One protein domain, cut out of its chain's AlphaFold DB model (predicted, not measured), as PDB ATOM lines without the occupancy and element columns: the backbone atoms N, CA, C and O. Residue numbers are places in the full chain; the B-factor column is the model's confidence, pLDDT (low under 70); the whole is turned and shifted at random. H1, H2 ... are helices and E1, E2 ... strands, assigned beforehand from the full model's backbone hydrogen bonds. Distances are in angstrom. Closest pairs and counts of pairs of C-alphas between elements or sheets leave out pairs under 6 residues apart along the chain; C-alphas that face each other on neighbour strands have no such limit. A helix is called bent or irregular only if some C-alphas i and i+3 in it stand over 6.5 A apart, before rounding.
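AT A GLANCE: This is residues 2 to 106 of the 219 residues of an uncharacterized protein of Flavobacteriales bacterium (UniProt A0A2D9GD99). One long helix, H7, runs through the middle, with the shorter helices H1, H2 and H3 packed on it and H4 and H5 by its first end. After H7 the chain folds back through E1 and H8 on another side; residues 83 to 89 stick out. The printed part has 105 residues, mostly helix, in the order H1 to H7, E1, H8. It is compact, with a radius of gyration of the C-alphas of 13.7 A, and spans 40 by 30 by 26 A.

IN THESE COORDINATES: H1, residues 3 to 11, begins with C-alpha 3 at (246.036, 168.819, 305.952). H2 is residues 16 to 22, H3 27 to 33, H4 37 to 43, H5 45 to 53 and H6 55 to 58. H7, residues 63 to 84, is 31.4 A long and ends with C-alpha 84 at (237.670, 193.031, 304.482). E1, residues 89 to 92, pairs with no named strand. H8, residues 95 to 98, is irregular: C-alphas 95 and 98 are 7.1 A apart.

HOW THE PARTS SIT: H7 is the hub. Its residues 68 to 76 alone touch H1, at a steep tilt of 41 degrees, with closest C-alphas Tyr 5 and Asp 69 at 5.1 A. Its residues 72 to 75 alone touch H2, closest C-alphas Ala 20 and Val 75, 5.8 A. H3 is about perpendicular to H7, 76 degrees, and touches its residues 64 to 72 alone, closest C-alphas Leu 33 and Leu 68, 6.0 A. H2 and H3, then H3 and H4, form helical hairpins. H4 and H5 touch only at the corner, C-alphas Gln 41 and Trp 48 being closest at 5.9 A. H5 and H7 only just touch, with 3 pairs of C-alphas within 8 A. H6 is close to H7 but not clearly touching, 5.5 A between C-alphas 58 and 66. H7 and H8 are only just apart, closest 8.4 A. In H1 to H5 and H7 every O i to N i+4 pair is within hydrogen-bond range; H6 and H8 are too short for such a pair.

THE WHOLE: The farthest C-alphas, Leu 42 and Phe 87, are 42.0 A apart. The printed part has no cut, and its links between named elements are tight. Mean pLDDT of the printed part is 92.5; residue 96 is under 70.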
ATOM      1  N   SER A   2     247.254 166.583 309.869       75.81
ATOM      2  CA  SER A   2     246.227 167.597 309.586       75.81
ATOM      3  C   SER A   2     246.595 168.400 308.327       75.81
ATOM      4  O   SER A   2     247.639 169.058 308.258       75.81
ATOM      5  N   ARG A   3     245.762 168.266 307.286       83.50
ATOM      6  CA  ARG A   3     246.036 168.819 305.952       83.50
ATOM      7  C   ARG A   3     245.814 170.329 305.928       83.50
ATOM      8  O   ARG A   3     246.646 171.035 305.382       83.50
ATOM      9  N   ILE A   4     244.765 170.827 306.589       89.56
ATOM     10  CA  ILE A   4     244.440 172.263 306.613       89.56
ATOM     11  C   ILE A   4     245.534 173.047 307.335       89.56
ATOM     12  O   ILE A   4     246.076 173.992 306.766       89.56
ATOM     13  N   TYR A   5     245.921 172.621 308.543       92.94
ATOM     14  CA  TYR A   5     247.017 173.262 309.277       92.94
ATOM     15  C   TYR A   5     248.304 173.305 308.458       92.94
ATOM     16  O   TYR A   5     248.984 174.323 308.453       92.94
ATOM     17  N   THR A   6     248.655 172.210 307.777       91.50
ATOM     18  CA  THR A   6     249.906 172.139 307.011       91.50
ATOM     19  C   THR A   6     249.906 173.151 305.868       91.50
ATOM     20  O   THR A   6     250.850 173.926 305.739       91.50
ATOM     21  N   GLU A   7     248.825 173.206 305.091       91.44
ATOM     22  CA  GLU A   7     248.708 174.135 303.962       91.44
ATOM     23  C   GLU A   7     248.616 175.596 304.415       91.44
ATOM     24  O   GLU A   7     249.269 176.466 303.842       91.44
ATOM     25  N   LEU A   8     247.875 175.880 305.490       92.12
ATOM     26  CA  LEU A   8     247.828 177.224 306.069       92.12
ATOM     27  C   LEU A   8     249.170 177.633 306.675       92.12
ATOM     28  O   LEU A   8     249.603 178.768 306.505       92.12
ATOM     29  N   SER A   9     249.870 176.713 307.333       91.25
ATOM     30  CA  SER A   9     251.221 176.966 307.822       91.25
ATOM     31  C   SER A   9     252.145 177.335 306.660       91.25
ATOM     32  O   SER A   9     252.809 178.366 306.733       91.25
ATOM     33  N   ASN A  10     252.103 176.602 305.541       90.62
ATOM     34  CA  ASN A  10     252.852 176.948 304.328       90.62
ATOM     35  C   ASN A  10     252.462 178.333 303.778       90.62
ATOM     36  O   ASN A  10     253.345 179.139 303.472       90.62
ATOM     37  N   LEU A  11     251.160 178.634 303.696       90.00
ATOM     38  CA  LEU A  11     250.640 179.928 303.238       90.00
ATOM     39  C   LEU A  11     251.212 181.089 304.065       90.00
ATOM     40  O   LEU A  11     251.657 182.094 303.510       90.00
ATOM     41  N   PHE A  12     251.269 180.918 305.384       91.19
ATOM     42  CA  PHE A  12     251.843 181.887 306.316       91.19
ATOM     43  C   PHE A  12     253.352 181.696 306.542       91.19
ATOM     44  O   PHE A  12     253.892 182.192 307.533       91.19
ATOM     45  N   LYS A  13     254.059 180.999 305.642       91.50
ATOM     46  CA  LYS A  13     255.518 180.771 305.708       91.50
ATOM     47  C   LYS A  13     255.973 180.224 307.071       91.50
ATOM     48  O   LYS A  13     256.947 180.703 307.646       91.50
ATOM     49  N   TYR A  14     255.226 179.265 307.599       85.69
ATOM     50  CA  TYR A  14     255.404 178.610 308.897       85.69
ATOM     51  C   TYR A  14     255.266 179.525 310.127       85.69
ATOM     52  O   TYR A  14     255.649 179.140 311.229       85.69
ATOM     53  N   ASN A  15     254.662 180.710 309.978       90.50
ATOM     54  CA  ASN A  15     254.474 181.685 311.060       90.50
ATOM     55  C   ASN A  15     253.056 181.713 311.646       90.50
ATOM     56  O   ASN A  15     252.688 182.685 312.300       90.50
ATOM     57  N   LEU A  16     252.251 180.667 311.444       92.94
ATOM     58  CA  LEU A  16     250.840 180.649 311.848       92.94
ATOM     59  C   LEU A  16     250.632 181.003 313.338       92.94
ATOM     60  O   LEU A  16     249.747 181.789 313.662       92.94
ATOM     61  N   THR A  17     251.495 180.516 314.238       94.69
ATOM     62  CA  THR A  17     251.458 180.865 315.673       94.69
ATOM     63  C   THR A  17     251.753 182.349 315.927       94.69
ATOM     64  O   THR A  17     251.126 182.961 316.789       94.69
ATOM     65  N   ASN A  18     252.673 182.957 315.169       94.94
ATOM     66  CA  ASN A  18     252.992 184.385 315.285       94.94
ATOM     67  C   ASN A  18     251.847 185.258 314.758       94.94
ATOM     68  O   ASN A  18     251.510 186.261 315.384       94.94
ATOM     69  N   VAL A  19     251.217 184.847 313.652       96.12
ATOM     70  CA  VAL A  19     250.018 185.508 313.118       96.12
ATOM     71  C   VAL A  19     248.897 185.456 314.157       96.12
ATOM     72  O   VAL A  19     248.379 186.502 314.540       96.12
ATOM     73  N   ALA A  20     248.603 184.276 314.711       96.75
ATOM     74  CA  ALA A  20     247.605 184.117 315.770       96.75
ATOM     75  C   ALA A  20     247.904 185.001 316.992       96.75
ATOM     76  O   ALA A  20     247.014 185.662 317.527       96.75
ATOM     77  N   LYS A  21     249.176 185.079 317.405       96.12
ATOM     78  CA  LYS A  21     249.608 185.957 318.500       96.12
ATOM     79  C   LYS A  21     249.351 187.433 318.186       96.12
ATOM     80  O   LYS A  21     248.874 188.150 319.059       96.12
ATOM     81  N   SER A  22     249.631 187.880 316.960       95.38
ATOM     82  CA  SER A  22     249.367 189.264 316.531       95.38
ATOM     83  C   SER A  22     247.875 189.608 316.481       95.38
ATOM     84  O   SER A  22     247.507 190.754 316.710       95.38
ATOM     85  N   LEU A  23     247.025 188.600 316.263       95.00
ATOM     86  CA  LEU A  23     245.565 188.705 316.292       95.00
ATOM     87  C   LEU A  23     244.978 188.567 317.711       95.00
ATOM     88  O   LEU A  23     243.763 188.577 317.873       95.00
ATOM     89  N   GLY A  24     245.815 188.422 318.745       95.31
ATOM     90  CA  GLY A  24     245.364 188.367 320.139       95.31
ATOM     91  C   GLY A  24     244.792 187.018 320.584       95.31
ATOM     92  O   GLY A  24     244.021 186.969 321.540       95.31
ATOM     93  N   TYR A  25     245.159 185.914 319.924       96.56
ATOM     94  CA  TYR A  25     244.683 184.582 320.308       96.56
ATOM     95  C   TYR A  25     245.140 184.194 321.722       96.56
ATOM     96  O   TYR A  25     246.266 184.463 322.143       96.56
ATOM     97  N   SER A  26     244.257 183.499 322.442       96.50
ATOM     98  CA  SER A  26     244.501 182.999 323.796       96.50
ATOM     99  C   SER A  26     245.679 182.015 323.876       96.50
ATOM    100  O   SER A  26     246.055 181.363 322.898       96.50
ATOM    101  N   LYS A  27     246.224 181.830 325.088       97.31
ATOM    102  CA  LYS A  27     247.348 180.911 325.339       97.31
ATOM    103  C   LYS A  27     247.066 179.486 324.846       97.31
ATOM    104  O   LYS A  27     247.923 178.906 324.186       97.31
ATOM    105  N   TYR A  28     245.879 178.934 325.109       96.94
ATOM    106  CA  TYR A  28     245.552 177.566 324.692       96.94
ATOM    107  C   TYR A  28     245.512 177.411 323.165       96.94
ATOM    108  O   TYR A  28     245.960 176.390 322.646       96.94
ATOM    109  N   ASN A  29     245.058 178.432 322.432       97.75
ATOM    110  CA  ASN A  29     245.077 178.410 320.972       97.75
ATOM    111  C   ASN A  29     246.517 178.396 320.439       97.75
ATOM    112  O   ASN A  29     246.838 177.639 319.522       97.75
ATOM    113  N   LEU A  30     247.411 179.182 321.051       97.75
ATOM    114  CA  LEU A  30     248.832 179.192 320.691       97.75
ATOM    115  C   LEU A  30     249.508 177.842 320.983       97.75
ATOM    116  O   LEU A  30     250.281 177.367 320.151       97.75
ATOM    117  N   LEU A  31     249.182 177.195 322.111       97.75
ATOM    118  CA  LEU A  31     249.672 175.847 322.436       97.75
ATOM    119  C   LEU A  31     249.218 174.812 321.396       97.75
ATOM    120  O   LEU A  31     250.029 173.994 320.957       97.75
ATOM    121  N   ILE A  32     247.957 174.882 320.948       97.44
ATOM    122  CA  ILE A  32     247.435 174.022 319.873       97.44
ATOM    123  C   ILE A  32     248.259 174.210 318.594       97.44
ATOM    124  O   ILE A  32     248.757 173.226 318.049       97.44
ATOM    125  N   LEU A  33     248.457 175.449 318.133       96.88
ATOM    126  CA  LEU A  33     249.216 175.732 316.904       96.88
ATOM    127  C   LEU A  33     250.699 175.344 317.006       96.88
ATOM    128  O   LEU A  33     251.297 174.947 316.001       96.88
ATOM    129  N   ALA A  34     251.273 175.415 318.210       95.50
ATOM    130  CA  ALA A  34     252.624 174.948 318.523       95.50
ATOM    131  C   ALA A  34     252.727 173.419 318.692       95.50
ATOM    132  O   ALA A  34     253.829 172.901 318.862       95.50
ATOM    133  N   LYS A  35     251.602 172.689 318.623       96.25
ATOM    134  CA  LYS A  35     251.495 171.238 318.859       96.25
ATOM    135  C   LYS A  35     251.906 170.807 320.274       96.25
ATOM    136  O   LYS A  35     252.196 169.630 320.494       96.25
ATOM    137  N   ASP A  36     251.874 171.719 321.244       97.31
ATOM    138  CA  ASP A  36     252.160 171.419 322.648       97.31
ATOM    139  C   ASP A  36     250.892 170.962 323.386       97.31
ATOM    140  O   ASP A  36     250.329 171.634 324.254       97.31
ATOM    141  N   PHE A  37     250.412 169.779 323.001       97.38
ATOM    142  CA  PHE A  37     249.211 169.187 323.590       97.38
ATOM    143  C   PHE A  37     249.423 168.698 325.023       97.38
ATOM    144  O   PHE A  37     248.454 168.573 325.767       97.38
ATOM    145  N   LYS A  38     250.675 168.438 325.420       97.75
ATOM    146  CA  LYS A  38     250.995 168.027 326.788       97.75
ATOM    147  C   LYS A  38     250.752 169.188 327.748       97.75
ATOM    148  O   LYS A  38     250.024 169.017 328.723       97.75
ATOM    149  N   THR A  39     251.292 170.369 327.446       98.00
ATOM    150  CA  THR A  39     251.041 171.571 328.253       98.00
ATOM    151  C   THR A  39     249.572 171.972 328.195       98.00
ATOM    152  O   THR A  39     248.996 172.294 329.229       98.00
ATOM    153  N   LEU A  40     248.923 171.865 327.026       97.88
ATOM    154  CA  LEU A  40     247.485 172.130 326.895       97.88
ATOM    155  C   LEU A  40     246.641 171.273 327.853       97.88
ATOM    156  O   LEU A  40     245.749 171.796 328.508       97.88
ATOM    157  N   GLN A  41     246.919 169.970 327.942       97.44
ATOM    158  CA  GLN A  41     246.191 169.056 328.832       97.44
ATOM    159  C   GLN A  41     246.415 169.364 330.315       97.44
ATOM    160  O   GLN A  41     245.503 169.171 331.115       97.44
ATOM    161  N   LEU A  42     247.621 169.809 330.673       97.69
ATOM    162  CA  LEU A  42     247.986 170.121 332.054       97.69
ATOM    163  C   LEU A  42     247.403 171.458 332.517       97.69
ATOM    164  O   LEU A  42     246.874 171.539 333.620       97.69
ATOM    165  N   GLU A  43     247.504 172.498 331.689       98.19
ATOM    166  CA  GLU A  43     247.117 173.860 332.070       98.19
ATOM    167  C   GLU A  43     245.663 174.214 331.725       98.19
ATOM    168  O   GLU A  43     245.079 175.057 332.400       98.19
ATOM    169  N   PHE A  44     245.081 173.589 330.694       97.69
ATOM    170  CA  PHE A  44     243.724 173.871 330.198       97.69
ATOM    171  C   PHE A  44     242.905 172.577 330.007       97.69
ATOM    172  O   PHE A  44     242.445 172.271 328.893       97.69
ATOM    173  N   PRO A  45     242.721 171.765 331.065       97.00
ATOM    174  CA  PRO A  45     242.022 170.483 330.968       97.00
ATOM    175  C   PRO A  45     240.574 170.623 330.468       97.00
ATOM    176  O   PRO A  45     240.071 169.746 329.763       97.00
ATOM    177  N   GLU A  46     239.891 171.726 330.769       96.56
ATOM    178  CA  GLU A  46     238.537 172.032 330.294       96.56
ATOM    179  C   GLU A  46     238.466 172.245 328.775       96.56
ATOM    180  O   GLU A  46     237.519 171.781 328.126       96.56
ATOM    181  N   VAL A  47     239.489 172.876 328.189       96.19
ATOM    182  CA  VAL A  47     239.618 173.040 326.733       96.19
ATOM    183  C   VAL A  47     239.841 171.679 326.084       96.19
ATOM    184  O   VAL A  47     239.166 171.332 325.110       96.19
ATOM    185  N   TRP A  48     240.732 170.864 326.657       96.31
ATOM    186  CA  TRP A  48     240.968 169.506 326.172       96.31
ATOM    187  C   TRP A  48     239.701 168.641 326.233       96.31
ATOM    188  O   TRP A  48     239.348 167.979 325.254       96.31
ATOM    189  N   ASN A  49     238.956 168.698 327.337       95.31
ATOM    190  CA  ASN A  49     237.689 167.981 327.492       95.31
ATOM    191  C   ASN A  49     236.634 168.439 326.473       95.31
ATOM    192  O   ASN A  49     235.912 167.608 325.910       95.31
ATOM    193  N   SER A  50     236.578 169.738 326.169       95.81
ATOM    194  CA  SER A  50     235.717 170.266 325.106       95.81
ATOM    195  C   SER A  50     236.085 169.678 323.739       95.81
ATOM    196  O   SER A  50     235.198 169.160 323.055       95.81
ATOM    197  N   LEU A  51     237.376 169.623 323.381       95.12
ATOM    198  CA  LEU A  51     237.843 168.964 322.149       95.12
ATOM    199  C   LEU A  51     237.462 167.477 322.100       95.12
ATOM    200  O   LEU A  51     236.978 166.990 321.076       95.12
ATOM    201  N   MET A  52     237.633 166.757 323.212       93.94
ATOM    202  CA  MET A  52     237.270 165.339 323.331       93.94
ATOM    203  C   MET A  52     235.769 165.095 323.114       93.94
ATOM    204  O   MET A  52     235.375 164.053 322.575       93.94
ATOM    205  N   SER A  53     234.923 166.054 323.503       93.94
ATOM    206  CA  SER A  53     233.469 165.966 323.326       93.94
ATOM    207  C   SER A  53     233.024 166.100 321.861       93.94
ATOM    208  O   SER A  53     231.958 165.596 321.494       93.94
ATOM    209  N   CYS A  54     233.846 166.710 320.997       91.38
ATOM    210  CA  CYS A  54     233.568 167.024 319.587       91.38
ATOM    211  C   CYS A  54     233.670 165.813 318.642       91.38
ATOM    212  O   CYS A  54     234.181 165.908 317.524       91.38
ATOM    213  N   ARG A  55     233.145 164.655 319.071       87.75
ATOM    214  CA  ARG A  55     233.159 163.396 318.304       87.75
ATOM    215  C   ARG A  55     232.481 163.532 316.945       87.75
ATOM    216  O   ARG A  55     232.969 162.973 315.968       87.75
ATOM    217  N   HIS A  56     231.380 164.280 316.882       85.38
ATOM    218  CA  HIS A  56     230.656 164.502 315.637       85.38
ATOM    219  C   HIS A  56     231.416 165.453 314.702       85.38
ATOM    220  O   HIS A  56     231.503 165.178 313.513       85.38
ATOM    221  N   GLN A  57     231.977 166.550 315.211       88.19
ATOM    222  CA  GLN A  57     232.605 167.613 314.418       88.19
ATOM    223  C   GLN A  57     233.966 167.202 313.838       88.19
ATOM    224  O   GLN A  57     234.325 167.615 312.728       88.19
ATOM    225  N   LYS A  58     234.718 166.364 314.564       88.19
ATOM    226  CA  LYS A  58     236.037 165.902 314.119       88.19
ATOM    227  C   LYS A  58     235.977 164.898 312.961       88.19
ATOM    228  O   LYS A  58     236.968 164.751 312.247       88.19
ATOM    229  N   ASP A  59     234.837 164.240 312.744       86.75
ATOM    230  CA  ASP A  59     234.688 163.122 311.802       86.75
ATOM    231  C   ASP A  59     235.787 162.050 312.035       86.75
ATOM    232  O   ASP A  59     236.013 161.609 313.170       86.75
ATOM    233  N   LYS A  60     236.506 161.646 310.977       88.25
ATOM    234  CA  LYS A  60     237.585 160.643 311.027       88.25
ATOM    235  C   LYS A  60     238.898 161.159 311.645       88.25
ATOM    236  O   LYS A  60     239.775 160.351 311.928       88.25
ATOM    237  N   ARG A  61     239.046 162.471 311.876       90.75
ATOM    238  CA  ARG A  61     240.285 163.063 312.418       90.75
ATOM    239  C   ARG A  61     240.532 162.646 313.865       90.75
ATOM    240  O   ARG A  61     239.593 162.426 314.646       90.75
ATOM    241  N   THR A  62     241.808 162.592 314.236       94.19
ATOM    242  CA  THR A  62     242.214 162.561 315.647       94.19
ATOM    243  C   THR A  62     241.862 163.887 316.335       94.19
ATOM    244  O   THR A  62     241.608 164.897 315.676       94.19
ATOM    245  N   ILE A  63     241.823 163.902 317.672       95.19
ATOM    246  CA  ILE A  63     241.527 165.125 318.438       95.19
ATOM    247  C   ILE A  63     242.555 166.226 318.155       95.19
ATOM    248  O   ILE A  63     242.183 167.383 317.978       95.19
ATOM    249  N   THR A  64     243.834 165.866 318.058       96.19
ATOM    250  CA  THR A  64     244.922 166.813 317.789       96.19
ATOM    251  C   THR A  64     244.854 167.375 316.372       96.19
ATOM    252  O   THR A  64     245.013 168.578 316.191       96.19
ATOM    253  N   GLU A  65     244.548 166.546 315.367       95.38
ATOM    254  CA  GLU A  65     244.325 167.018 313.993       95.38
ATOM    255  C   GLU A  65     243.125 167.954 313.894       95.38
ATOM    256  O   GLU A  65     243.208 168.982 313.228       95.38
ATOM    257  N   TYR A  66     242.024 167.622 314.573       94.81
ATOM    258  CA  TYR A  66     240.848 168.483 314.624       94.81
ATOM    259  C   TYR A  66     241.156 169.834 315.275       94.81
ATOM    260  O   TYR A  66     240.789 170.862 314.717       94.81
ATOM    261  N   ALA A  67     241.858 169.838 316.412       96.12
ATOM    262  CA  ALA A  67     242.248 171.067 317.098       96.12
ATOM    263  C   ALA A  67     243.146 171.952 316.216       96.12
ATOM    264  O   ALA A  67     242.904 173.151 316.108       96.12
ATOM    265  N   LEU A  68     244.140 171.355 315.546       96.56
ATOM    266  CA  LEU A  68     245.027 172.064 314.619       96.56
ATOM    267  C   LEU A  68     244.261 172.675 313.447       96.56
ATOM    268  O   LEU A  68     244.426 173.860 313.178       96.56
ATOM    269  N   ASP A  69     243.431 171.878 312.768       94.56
ATOM    270  CA  ASP A  69     242.617 172.347 311.642       94.56
ATOM    271  C   ASP A  69     241.687 173.491 312.068       94.56
ATOM    272  O   ASP A  69     241.566 174.477 311.344       94.56
ATOM    273  N   LEU A  70     241.040 173.360 313.232       93.88
ATOM    274  CA  LEU A  70     240.083 174.335 313.751       93.88
ATOM    275  C   LEU A  70     240.753 175.687 314.009       93.88
ATOM    276  O   LEU A  70     240.351 176.689 313.425       93.88
ATOM    277  N   VAL A  71     241.808 175.706 314.829       96.12
ATOM    278  CA  VAL A  71     242.483 176.961 315.189       96.12
ATOM    279  C   VAL A  71     243.193 177.565 313.975       96.12
ATOM    280  O   VAL A  71     243.182 178.780 313.810       96.12
ATOM    281  N   ALA A  72     243.764 176.749 313.083       95.88
ATOM    282  CA  ALA A  72     244.363 177.257 311.849       95.88
ATOM    283  C   ALA A  72     243.329 177.939 310.941       95.88
ATOM    284  O   ALA A  72     243.604 179.019 310.417       95.88
ATOM    285  N   SER A  73     242.147 177.334 310.782       93.56
ATOM    286  CA  SER A  73     241.064 177.901 309.966       93.56
ATOM    287  C   SER A  73     240.584 179.233 310.538       93.56
ATOM    288  O   SER A  73     240.496 180.203 309.794       93.56
ATOM    289  N   TRP A  74     240.411 179.320 311.861       95.31
ATOM    290  CA  TRP A  74     240.070 180.571 312.541       95.31
ATOM    291  C   TRP A  74     241.092 181.687 312.297       95.31
ATOM    292  O   TRP A  74     240.709 182.814 311.993       95.31
ATOM    293  N   VAL A  75     242.393 181.380 312.365       95.75
ATOM    294  CA  VAL A  75     243.442 182.376 312.082       95.75
ATOM    295  C   VAL A  75     243.321 182.891 310.650       95.75
ATOM    296  O   VAL A  75     243.449 184.089 310.414       95.75
ATOM    297  N   TYR A  76     243.058 182.005 309.687       94.69
ATOM    298  CA  TYR A  76     242.842 182.414 308.302       94.69
ATOM    299  C   TYR A  76     241.584 183.280 308.146       94.69
ATOM    300  O   TYR A  76     241.643 184.323 307.496       94.69
ATOM    301  N   GLU A  77     240.474 182.891 308.775       94.69
ATOM    302  CA  GLU A  77     239.233 183.669 308.784       94.69
ATOM    303  C   GLU A  77     239.433 185.076 309.364       94.69
ATOM    304  O   GLU A  77     238.909 186.039 308.806       94.69
ATOM    305  N   ASP A  78     240.202 185.215 310.445       95.38
ATOM    306  CA  ASP A  78     240.475 186.514 311.074       95.38
ATOM    307  C   ASP A  78     241.405 187.389 310.230       95.38
ATOM    308  O   ASP A  78     241.244 188.610 310.196       95.38
ATOM    309  N   VAL A  79     242.342 186.788 309.488       94.88
ATOM    310  CA  VAL A  79     243.145 187.520 308.496       94.88
ATOM    311  C   VAL A  79     242.251 188.064 307.382       94.88
ATOM    312  O   VAL A  79     242.356 189.239 307.039       94.88
ATOM    313  N   ILE A  80     241.344 187.245 306.837       95.00
ATOM    314  CA  ILE A  80     240.389 187.701 305.818       95.00
ATOM    315  C   ILE A  80     239.483 188.800 306.382       95.00
ATOM    316  O   ILE A  80     239.309 189.830 305.730       95.00
ATOM    317  N   LEU A  81     238.975 188.635 307.606       95.38
ATOM    318  CA  LEU A  81     238.172 189.649 308.283       95.38
ATOM    319  C   LEU A  81     238.926 190.974 308.417       95.38
ATOM    320  O   LEU A  81     238.381 192.012 308.057       95.38
ATOM    321  N   SER A  82     240.177 190.944 308.887       94.94
ATOM    322  CA  SER A  82     241.004 192.145 309.054       94.94
ATOM    323  C   SER A  82     241.260 192.882 307.739       94.94
ATOM    324  O   SER A  82     241.499 194.089 307.754       94.94
ATOM    325  N   GLU A  83     241.270 192.179 306.607       94.75
ATOM    326  CA  GLU A  83     241.431 192.800 305.293       94.75
ATOM    327  C   GLU A  83     240.103 193.341 304.748       94.75
ATOM    328  O   GLU A  83     240.075 194.441 304.192       94.75
ATOM    329  N   LEU A  84     238.999 192.612 304.932       94.94
ATOM    330  CA  LEU A  84     237.670 193.031 304.482       94.94
ATOM    331  C   LEU A  84     237.081 194.167 305.332       94.94
ATOM    332  O   LEU A  84     236.388 195.024 304.783       94.94
ATOM    333  N   SER A  85     237.401 194.242 306.625       95.50
ATOM    334  CA  SER A  85     236.935 195.305 307.535       95.50
ATOM    335  C   SER A  85     237.454 196.698 307.187       95.50
ATOM    336  O   SER A  85     236.920 197.701 307.651       95.50
ATOM    337  N   LYS A  86     238.456 196.784 306.306       95.19
ATOM    338  CA  LYS A  86     238.925 198.048 305.723       95.19
ATOM    339  C   LYS A  86     237.945 198.625 304.692       95.19
ATOM    340  O   LYS A  86     238.084 199.787 304.321       95.19
ATOM    341  N   PHE A  87     237.000 197.820 304.200       94.56
ATOM    342  CA  PHE A  87     236.091 198.174 303.102       94.56
ATOM    343  C   PHE A  87     234.611 197.981 303.437       94.56
ATOM    344  O   PHE A  87     233.765 198.609 302.805       94.56
ATOM    345  N   PHE A  88     234.297 197.114 304.397       94.75
ATOM    346  CA  PHE A  88     232.934 196.757 304.776       94.75
ATOM    347  C   PHE A  88     232.757 196.877 306.289       94.75
ATOM    348  O   PHE A  88     233.692 196.610 307.042       94.75
ATOM    349  N   ASP A  89     231.543 197.201 306.731       95.06
ATOM    350  CA  ASP A  89     231.130 196.952 308.112       95.06
ATOM    351  C   ASP A  89     230.857 195.450 308.256       95.06
ATOM    352  O   ASP A  89     229.795 194.951 307.876       95.06
ATOM    353  N   ILE A  90     231.888 194.712 308.670       95.00
ATOM    354  CA  ILE A  90     231.912 193.251 308.738       95.00
ATOM    355  C   ILE A  90     232.409 192.792 310.104       95.00
ATOM    356  O   ILE A  90     233.415 193.277 310.622       95.00
ATOM    357  N   GLU A  91     231.737 191.792 310.660       94.25
ATOM    358  CA  GLU A  91     232.145 191.123 311.890       94.25
ATOM    359  C   GLU A  91     232.061 189.601 311.750       94.25
ATOM    360  O   GLU A  91     231.348 189.076 310.892       94.25
ATOM    361  N   LEU A  92     232.761 188.877 312.629       91.44
ATOM    362  CA  LEU A  92     232.523 187.446 312.815       91.44
ATOM    363  C   LEU A  92     231.067 187.206 313.206       91.44
ATOM    364  O   LEU A  92     230.480 188.008 313.932       91.44
ATOM    365  N   ASN A  93     230.502 186.077 312.804       87.00
ATOM    366  CA  ASN A  93     229.144 185.681 313.143       87.00
ATOM    367  C   ASN A  93     229.126 184.355 313.937       87.00
ATOM    368  O   ASN A  93     230.056 183.555 313.898       87.00
ATOM    369  N   GLY A  94     228.074 184.145 314.731       79.06
ATOM    370  CA  GLY A  94     227.877 182.906 315.488       79.06
ATOM    371  C   GLY A  94     228.702 182.734 316.768       79.06
ATOM    372  O   GLY A  94     229.164 183.688 317.393       79.06
ATOM    373  N   THR A  95     228.819 181.479 317.208       72.00
ATOM    374  CA  THR A  95     229.475 181.094 318.475       72.00
ATOM    375  C   THR A  95     230.992 181.187 318.442       72.00
ATOM    376  O   THR A  95     231.619 181.281 319.495       72.00
ATOM    377  N   ASP A  96     231.570 181.207 317.245       68.12
ATOM    378  CA  ASP A  96     233.016 181.180 317.054       68.12
ATOM    379  C   ASP A  96     233.626 182.590 317.123       68.12
ATOM    380  O   ASP A  96     234.844 182.716 317.162       68.12
ATOM    381  N   LYS A  97     232.805 183.647 317.270       78.06
ATOM    382  CA  LYS A  97     233.240 185.050 317.447       78.06
ATOM    383  C   LYS A  97     234.332 185.227 318.511       78.06
ATOM    384  O   LYS A  97     235.180 186.101 318.385       78.06
ATOM    385  N   LYS A  98     234.296 184.428 319.584       84.88
ATOM    386  CA  LYS A  98     235.251 184.523 320.703       84.88
ATOM    387  C   LYS A  98     236.482 183.630 320.542       84.88
ATOM    388  O   LYS A  98     237.344 183.642 321.417       84.88
ATOM    389  N   ARG A  99     236.549 182.836 319.463       90.50
ATOM    390  CA  ARG A  99     237.605 181.839 319.209       90.50
ATOM    391  C   ARG A  99     237.836 180.918 320.418       90.50
ATOM    392  O   ARG A  99     238.964 180.550 320.748       90.50
ATOM    393  N   GLU A 100     236.731 180.573 321.083       91.25
ATOM    394  CA  GLU A 100     236.678 179.678 322.235       91.25
ATOM    395  C   GLU A 100     236.427 178.244 321.783       91.25
ATOM    396  O   GLU A 100     235.543 177.972 320.972       91.25
ATOM    397  N   ILE A 101     237.176 177.297 322.342       90.19
ATOM    398  CA  ILE A 101     236.955 175.879 322.069       90.19
ATOM    399  C   ILE A 101     235.716 175.407 322.830       90.19
ATOM    400  O   ILE A 101     235.738 175.215 324.045       90.19
ATOM    401  N   LEU A 102     234.627 175.203 322.093       88.12
ATOM    402  CA  LEU A 102     233.340 174.802 322.647       88.12
ATOM    403  C   LEU A 102     233.150 173.282 322.651       88.12
ATOM    404  O   LEU A 102     233.680 172.555 321.810       88.12
ATOM    405  N   SER A 103     232.334 172.804 323.592       84.31
ATOM    406  CA  SER A 103     231.852 171.425 323.596       84.31
ATOM    407  C   SER A 103     230.881 171.172 322.440       84.31
ATOM    408  O   SER A 103     230.219 172.090 321.951       84.31
ATOM    409  N   SER A 104     230.722 169.909 322.036       82.69
ATOM    410  CA  SER A 104     229.944 169.548 320.838       82.69
ATOM    411  C   SER A 104     228.503 170.063 320.823       82.69
ATOM    412  O   SER A 104     227.993 170.385 319.753       82.69
ATOM    413  N   SER A 105     227.863 170.170 321.991       76.88
ATOM    414  CA  SER A 105     226.493 170.671 322.156       76.88
ATOM    415  C   SER A 105     226.360 172.184 321.975       76.88
ATOM    416  O   SER A 105     225.257 172.676 321.750       76.88
ATOM    417  N   LYS A 106     227.467 172.923 322.088       79.00
ATOM    418  CA  LYS A 106     227.511 174.384 321.985       79.00
ATOM    419  C   LYS A 106     227.992 174.869 320.618       79.00
ATOM    420  O   LYS A 106     227.765 176.030 320.295       79.00
TER     421      LYS A 106